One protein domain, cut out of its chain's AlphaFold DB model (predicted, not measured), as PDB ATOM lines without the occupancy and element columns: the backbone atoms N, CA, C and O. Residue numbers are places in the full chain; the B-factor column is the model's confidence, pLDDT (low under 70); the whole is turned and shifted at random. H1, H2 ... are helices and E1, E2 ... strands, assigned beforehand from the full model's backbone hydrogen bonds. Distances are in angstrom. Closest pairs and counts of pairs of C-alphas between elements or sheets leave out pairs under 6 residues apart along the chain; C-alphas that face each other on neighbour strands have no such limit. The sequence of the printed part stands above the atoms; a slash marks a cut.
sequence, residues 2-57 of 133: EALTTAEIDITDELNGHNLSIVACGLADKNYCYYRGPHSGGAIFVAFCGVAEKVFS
ATOM      1  N   GLU A   2     169.650 198.778 137.188       57.25
ATOM      2  CA  GLU A   2     169.104 199.736 138.154       57.25
ATOM      3  C   GLU A   2     170.165 199.958 139.232       57.25
ATOM      4  O   GLU A   2     170.821 199.005 139.660       57.25
ATOM      5  N   ALA A   3     170.411 201.217 139.590       60.00
ATOM      6  CA  ALA A   3     171.322 201.526 140.675       60.00
ATOM      7  C   ALA A   3     170.788 200.848 141.941       60.00
ATOM      8  O   ALA A   3     169.594 200.932 142.226       60.00
ATOM      9  N   LEU A   4     171.666 200.182 142.690       57.06
ATOM     10  CA  LEU A   4     171.370 199.742 144.047       57.06
ATOM     11  C   LEU A   4     171.211 201.003 144.908       57.06
ATOM     12  O   LEU A   4     172.102 201.366 145.658       57.06
ATOM     13  N   THR A   5     170.075 201.693 144.807       64.25
ATOM     14  CA  THR A   5     169.672 202.794 145.700       64.25
ATOM     15  C   THR A   5     169.217 202.234 147.051       64.25
ATOM     16  O   THR A   5     168.210 202.659 147.613       64.25
ATOM     17  N   THR A   6     169.888 201.177 147.504       65.00
ATOM     18  CA  THR A   6     169.508 200.372 148.663       65.00
ATOM     19  C   THR A   6     170.101 201.016 149.906       65.00
ATOM     20  O   THR A   6     171.159 201.628 149.828       65.00
ATOM     21  N   ALA A   7     169.419 200.901 151.046       76.56
ATOM     22  CA  ALA A   7     169.982 201.325 152.320       76.56
ATOM     23  C   ALA A   7     171.330 200.622 152.543       76.56
ATOM     24  O   ALA A   7     171.400 199.391 152.547       76.56
ATOM     25  N   GLU A   8     172.383 201.415 152.699       82.12
ATOM     26  CA  GLU A   8     173.724 200.946 153.026       82.12
ATOM     27  C   GLU A   8     173.973 201.145 154.520       82.12
ATOM     28  O   GLU A   8     173.367 202.008 155.161       82.12
ATOM     29  N   ILE A   9     174.846 200.314 155.082       84.50
ATOM     30  CA  ILE A   9     175.264 200.427 156.472       84.50
ATOM     31  C   ILE A   9     176.781 200.313 156.548       84.50
ATOM     32  O   ILE A   9     177.375 199.417 155.944       84.50
ATOM     33  N   ASP A  10     177.397 201.238 157.278       89.69
ATOM     34  CA  ASP A  10     178.844 201.267 157.436       89.69
ATOM     35  C   ASP A  10     179.312 200.097 158.297       89.69
ATOM     36  O   ASP A  10     178.773 199.833 159.373       89.69
ATOM     37  N   ILE A  11     180.354 199.404 157.836       90.06
ATOM     38  CA  ILE A  11     181.001 198.360 158.628       90.06
ATOM     39  C   ILE A  11     181.867 199.020 159.702       90.06
ATOM     40  O   ILE A  11     182.716 199.859 159.403       90.06
ATOM     41  N   THR A  12     181.685 198.589 160.947       91.81
ATOM     42  CA  THR A  12     182.485 199.013 162.103       91.81
ATOM     43  C   THR A  12     183.055 197.795 162.826       91.81
ATOM     44  O   THR A  12     182.733 196.653 162.491       91.81
ATOM     45  N   ASP A  13     183.886 198.013 163.847       87.19
ATOM     46  CA  ASP A  13     184.395 196.918 164.682       87.19
ATOM     47  C   ASP A  13     183.265 196.154 165.389       87.19
ATOM     48  O   ASP A  13     183.364 194.942 165.575       87.19
ATOM     49  N   GLU A  14     182.164 196.829 165.729       85.56
ATOM     50  CA  GLU A  14     180.968 196.205 166.302       85.56
ATOM     51  C   GLU A  14     180.035 195.659 165.216       85.56
ATOM     52  O   GLU A  14     179.510 194.550 165.330       85.56
ATOM     53  N   LEU A  15     179.846 196.409 164.132       89.62
ATOM     54  CA  LEU A  15     178.982 196.035 163.025       89.62
ATOM     55  C   LEU A  15     179.811 195.459 161.879       89.62
ATOM     56  O   LEU A  15     180.054 196.101 160.862       89.62
ATOM     57  N   ASN A  16     180.250 194.219 162.062       90.44
ATOM     58  CA  ASN A  16     181.091 193.508 161.109       90.44
ATOM     59  C   ASN A  16     180.422 192.223 160.598       90.44
ATOM     60  O   ASN A  16     179.398 191.768 161.113       90.44
ATOM     61  N   GLY A  17     181.043 191.589 159.598       90.19
ATOM     62  CA  GLY A  17     180.532 190.346 159.016       90.19
ATOM     63  C   GLY A  17     180.384 189.194 160.019       90.19
ATOM     64  O   GLY A  17     179.495 188.363 159.850       90.19
ATOM     65  N   HIS A  18     181.193 189.149 161.082       91.81
ATOM     66  CA  HIS A  18     181.089 188.126 162.125       91.81
ATOM     67  C   HIS A  18     179.803 188.295 162.944       91.81
ATOM     68  O   HIS A  18     179.009 187.355 163.022       91.81
ATOM     69  N   ASN A  19     179.566 189.494 163.477       91.38
ATOM     70  CA  ASN A  19     178.394 189.788 164.302       91.38
ATOM     71  C   ASN A  19     177.101 189.729 163.480       91.38
ATOM     72  O   ASN A  19     176.132 189.103 163.906       91.38
ATOM     73  N   LEU A  20     177.114 190.274 162.259       92.56
ATOM     74  CA  LEU A  20     175.980 190.181 161.335       92.56
ATOM     75  C   LEU A  20     175.626 188.728 161.003       92.56
ATOM     76  O   LEU A  20     174.449 188.377 160.979       92.56
ATOM     77  N   SER A  21     176.624 187.859 160.809       93.88
ATOM     78  CA  SER A  21     176.377 186.438 160.534       93.88
ATOM     79  C   SER A  21     175.767 185.701 161.731       93.88
ATOM     80  O   SER A  21     174.905 184.844 161.538       93.88
ATOM     81  N   ILE A  22     176.183 186.026 162.963       92.94
ATOM     82  CA  ILE A  22     175.582 185.468 164.185       92.94
ATOM     83  C   ILE A  22     174.118 185.900 164.294       92.94
ATOM     84  O   ILE A  22     173.244 185.053 164.481       92.94
ATOM     85  N   VAL A  23     173.848 187.199 164.137       91.44
ATOM     86  CA  VAL A  23     172.490 187.759 164.212       91.44
ATOM     87  C   VAL A  23     171.596 187.149 163.133       91.44
ATOM     88  O   VAL A  23     170.487 186.721 163.437       91.44
ATOM     89  N   ALA A  24     172.093 187.013 161.902       92.94
ATOM     90  CA  ALA A  24     171.358 186.362 160.822       92.94
ATOM     91  C   ALA A  24     170.991 184.903 161.154       92.94
ATOM     92  O   ALA A  24     169.878 184.477 160.856       92.94
ATOM     93  N   CYS A  25     171.882 184.145 161.808       93.25
ATOM     94  CA  CYS A  25     171.564 182.789 162.272       93.25
ATOM     95  C   CYS A  25     170.507 182.789 163.385       93.25
ATOM     96  O   CYS A  25     169.642 181.919 163.392       93.25
ATOM     97  N   GLY A  26     170.584 183.743 164.319       89.69
ATOM     98  CA  GLY A  26     169.660 183.844 165.451       89.69
ATOM     99  C   GLY A  26     168.256 184.330 165.079       89.69
ATOM    100  O   GLY A  26     167.295 183.940 165.733       89.69
ATOM    101  N   LEU A  27     168.134 185.158 164.035       90.56
ATOM    102  CA  LEU A  27     166.858 185.707 163.553       90.56
ATOM    103  C   LEU A  27     166.180 184.850 162.476       90.56
ATOM    104  O   LEU A  27     165.062 185.158 162.068       90.56
ATOM    105  N   ALA A  28     166.847 183.815 161.973       91.31
ATOM    106  CA  ALA A  28     166.283 182.961 160.940       91.31
ATOM    107  C   ALA A  28     165.093 182.135 161.460       91.31
ATOM    108  O   ALA A  28     165.103 181.645 162.586       91.31
ATOM    109  N   ASP A  29     164.124 181.856 160.581       87.62
ATOM    110  CA  ASP A  29     162.947 181.023 160.895       87.62
ATOM    111  C   ASP A  29     163.292 179.569 161.271       87.62
ATOM    112  O   ASP A  29     162.452 178.810 161.755       87.62
ATOM    113  N   LYS A  30     164.528 179.142 160.989       89.62
ATOM    114  CA  LYS A  30     165.032 177.799 161.271       89.62
ATOM    115  C   LYS A  30     166.176 177.871 162.265       89.62
ATOM    116  O   LYS A  30     167.008 178.769 162.214       89.62
ATOM    117  N   ASN A  31     166.278 176.828 163.078       91.19
ATOM    118  CA  ASN A  31     167.389 176.634 163.996       91.19
ATOM    119  C   ASN A  31     168.701 176.378 163.235       91.19
ATOM    120  O   ASN A  31     168.970 175.257 162.785       91.19
ATOM    121  N   TYR A  32     169.520 177.421 163.114       94.25
ATOM    122  CA  TYR A  32     170.878 177.339 162.591       94.25
ATOM    123  C   TYR A  32     171.904 177.411 163.717       94.25
ATOM    124  O   TYR A  32     171.796 178.208 164.647       94.25
ATOM    125  N   CYS A  33     172.943 176.593 163.599       93.06
ATOM    126  CA  CYS A  33     174.169 176.776 164.352       93.06
ATOM    127  C   CYS A  33     175.126 177.656 163.553       93.06
ATOM    128  O   CYS A  33     175.294 177.480 162.346       93.06
ATOM    129  N   TYR A  34     175.779 178.569 164.261       94.56
ATOM    130  CA  TYR A  34     176.822 179.421 163.719       94.56
ATOM    131  C   TYR A  34     178.206 178.826 164.006       94.56
ATOM    132  O   TYR A  34     178.495 178.428 165.136       94.56
ATOM    133  N   TYR A  35     179.084 178.811 163.003       94.19
ATOM    134  CA  TYR A  35     180.503 178.511 163.175       94.19
ATOM    135  C   TYR A  35     181.379 179.533 162.448       94.19
ATOM    136  O   TYR A  35     181.169 179.840 161.271       94.19
ATOM    137  N   ARG A  36     182.402 180.027 163.154       94.38
ATOM    138  CA  ARG A  36     183.466 180.864 162.594       94.38
ATOM    139  C   ARG A  36     184.686 179.997 162.309       94.38
ATOM    140  O   ARG A  36     185.330 179.534 163.246       94.38
ATOM    141  N   GLY A  37     185.033 179.836 161.036       95.38
ATOM    142  CA  GLY A  37     186.250 179.154 160.597       95.38
ATOM    143  C   GLY A  37     187.353 180.157 160.242       95.38
ATOM    144  O   GLY A  37     187.351 180.654 159.117       95.38
ATOM    145  N   PRO A  38     188.275 180.507 161.159       94.31
ATOM    146  CA  PRO A  38     189.380 181.414 160.848       94.31
ATOM    147  C   PRO A  38     190.389 180.786 159.871       94.31
ATOM    148  O   PRO A  38     190.644 179.584 159.919       94.31
ATOM    149  N   HIS A  39     191.004 181.608 159.018       94.38
ATOM    150  CA  HIS A  39     192.101 181.240 158.115       94.38
ATOM    151  C   HIS A  39     193.054 182.430 157.889       94.38
ATOM    152  O   HIS A  39     192.799 183.539 158.351       94.38
ATOM    153  N   SER A  40     194.163 182.226 157.168       93.06
ATOM    154  CA  SER A  40     195.212 183.251 156.993       93.06
ATOM    155  C   SER A  40     194.708 184.567 156.381       93.06
ATOM    156  O   SER A  40     195.143 185.637 156.783       93.06
ATOM    157  N   GLY A  41     193.780 184.486 155.427       92.69
ATOM    158  CA  GLY A  41     193.132 185.643 154.796       92.69
ATOM    159  C   GLY A  41     191.860 186.178 155.475       92.69
ATOM    160  O   GLY A  41     191.186 186.991 154.854       92.69
ATOM    161  N   GLY A  42     191.470 185.709 156.669       90.50
ATOM    162  CA  GLY A  42     190.234 186.151 157.330       90.50
ATOM    163  C   GLY A  42     189.456 185.027 158.015       90.50
ATOM    164  O   GLY A  42     190.001 184.279 158.826       90.50
ATOM    165  N   ALA A  43     188.155 184.934 157.745       94.31
ATOM    166  CA  ALA A  43     187.314 183.864 158.267       94.31
ATOM    167  C   ALA A  43     186.167 183.530 157.312       94.31
ATOM    168  O   ALA A  43     185.603 184.413 156.672       94.31
ATOM    169  N   ILE A  44     185.776 182.257 157.305       94.62
ATOM    170  CA  ILE A  44     184.492 181.815 156.765       94.62
ATOM    171  C   ILE A  44     183.441 181.819 157.878       94.62
ATOM    172  O   ILE A  44     183.715 181.436 159.021       94.62
ATOM    173  N   PHE A  45     182.228 182.245 157.540       95.38
ATOM    174  CA  PHE A  45     181.079 182.257 158.440       95.38
ATOM    175  C   PHE A  45     180.054 181.253 157.930       95.38
ATOM    176  O   PHE A  45     179.539 181.395 156.824       95.38
ATOM    177  N   VAL A  46     179.806 180.205 158.712       95.06
ATOM    178  CA  VAL A  46     179.009 179.056 158.280       95.06
ATOM    179  C   VAL A  46     177.766 178.946 159.149       95.06
ATOM    180  O   VAL A  46     177.867 178.794 160.366       95.06
ATOM    181  N   ALA A  47     176.604 178.981 158.500       94.81
ATOM    182  CA  ALA A  47     175.338 178.553 159.075       94.81
ATOM    183  C   ALA A  47     175.088 177.099 158.664       94.81
ATOM    184  O   ALA A  47     175.137 176.768 157.478       94.81
ATOM    185  N   PHE A  48     174.818 176.222 159.625       93.31
ATOM    186  CA  PHE A  48     174.474 174.828 159.346       93.31
ATOM    187  C   PHE A  48     173.280 174.386 160.191       93.31
ATOM    188  O   PHE A  48     173.060 174.878 161.297       93.31
ATOM    189  N   CYS A  49     172.478 173.479 159.641       92.50
ATOM    190  CA  CYS A  49     171.253 172.968 160.253       92.50
ATOM    191  C   CYS A  49     171.256 171.432 160.279       92.50
ATOM    192  O   CYS A  49     172.243 170.794 159.914       92.50
ATOM    193  N   GLY A  50     170.158 170.833 160.750       91.88
ATOM    194  CA  GLY A  50     170.031 169.376 160.857       91.88
ATOM    195  C   GLY A  50     170.778 168.771 162.050       91.88
ATOM    196  O   GLY A  50     170.969 167.559 162.106       91.88
ATOM    197  N   VAL A  51     171.201 169.600 163.011       92.25
ATOM    198  CA  VAL A  51     171.700 169.118 164.303       92.25
ATOM    199  C   VAL A  51     170.540 168.634 165.177       92.25
ATOM    200  O   VAL A  51     169.384 168.995 164.960       92.25
ATOM    201  N   ALA A  52     170.846 167.824 166.191       94.06
ATOM    202  CA  ALA A  52     169.835 167.310 167.108       94.06
ATOM    203  C   ALA A  52     169.082 168.446 167.829       94.06
ATOM    204  O   ALA A  52     169.712 169.359 168.360       94.06
ATOM    205  N   GLU A  53     167.753 168.340 167.943       90.81
ATOM    206  CA  GLU A  53     166.895 169.358 168.584       90.81
ATOM    207  C   GLU A  53     167.325 169.714 170.014       90.81
ATOM    208  O   GLU A  53     167.165 170.853 170.454       90.81
ATOM    209  N   LYS A  54     167.954 168.764 170.722       93.31
ATOM    210  CA  LYS A  54     168.524 168.978 172.061       93.31
ATOM    211  C   LYS A  54     169.526 170.138 172.134       93.31
ATOM    212  O   LYS A  54     169.741 170.667 173.216       93.31
ATOM    213  N   VAL A  55     170.144 170.524 171.012       91.19
ATOM    214  CA  VAL A  55     171.066 171.670 170.930       91.19
ATOM    215  C   VAL A  55     170.344 172.992 171.212       91.19
ATOM    216  O   VAL A  55     170.946 173.898 171.777       91.19
ATOM    217  N   PHE A  56     169.057 173.083 170.873       91.06
ATOM    218  CA  PHE A  56     168.223 174.279 171.046       91.06
ATOM    219  C   PHE A  56     167.214 174.132 172.190       91.06
ATOM    220  O   PHE A  56     166.285 174.927 172.318       91.06
ATOM    221  N   SER A  57     167.343 173.074 172.989       93.75
ATOM    222  CA  SER A  57     166.450 172.846 174.118       93.75
ATOM    223  C   SER A  57     166.826 173.747 175.294       93.75
ATOM    224  O   SER A  57     168.018 173.987 175.508       93.75
TER     225      SER A  57
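AT A GLANCE: This is residues 2 to 57 of the 133 residues of an uncharacterized protein of Fusobacterium nucleatum subsp. animalis ATCC 51191 (UniProt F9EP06). A two-stranded hairpin, E1 and E2, makes a narrow sheet with helix H1 packed on one face and the other face bare; the short helix H2 lies beyond the hairpin's open end, and at the start of the printed part residues 2 to 10 stick out as a free tail. The printed part has 56 residues, with two named helices and two named strands in the order H1, E1, E2, H2 along the chain. The sheet has the order E1 - E2 and is antiparallel, and the class is mixed, helices and strands. The whole is loose, with a radius of gyration of the C-alphas of 14.4 A and spans of 43 by 31 by 22 A.

HOW THE PARTS SIT: E1, residues 33 to 39, and E2, residues 42 to 48, are antiparallel neighbours and form a hairpin, with 158 degrees between their N-to-C directions. C-alphas 36 and 45 face each other at 5.0 A, and C-alphas 38 and 43 at 4.1 A. Across the pair, N 35 and O 46 are within hydrogen-bond range at 2.9 A, and so are N 48 and O 33 at 3.0 A. H1, residues 17 to 27, has 5 pairs of C-alphas within 8 A of E1, the closest being those of Ile 22 and Tyr 34 at 6.2 A. With E2 it has 3 such pairs, the closest being the C-alphas of Cys 25 and Ala 47 at 6.5 A. H2, residues 53 to 56, is apart from H1 and from E1. In H1 every O i to N i+4 pair is within hydrogen-bond range; H2 is too short for such a pair, and its one O i to N i+3 pair is within range.

IN THESE COORDINATES: E1 runs from Cys 33, C-alpha at (174.169, 176.776, 164.352), to His 39 and measures 19.5 A from first to last C-alpha. E2, from Gly 42 to Phe 48, also measures 19.5 A. H1 begins at Gly 17, C-alpha at (180.532, 190.346, 159.016), and reaches Leu 27 over 15.1 A. H2 runs from Glu 53 to Phe 56, C-alpha at (168.223, 174.279, 171.046), and measures 5.7 A.

THE WHOLE: The C-alphas of Glu 2 and Lys 54 are the two farthest apart, at 45.8 A. Without residues 2 to 10, which stand free, the body has 47 residues and spans 33 by 21 by 13 A. Residues 2 to 16 hold no named element. The links H1 to E1, E1 to E2 and E2 to H2 are tight. The printed part has no cut. Its mean pLDDT is 88.8, and the model's confidence is under 70 at residues 2 to 6.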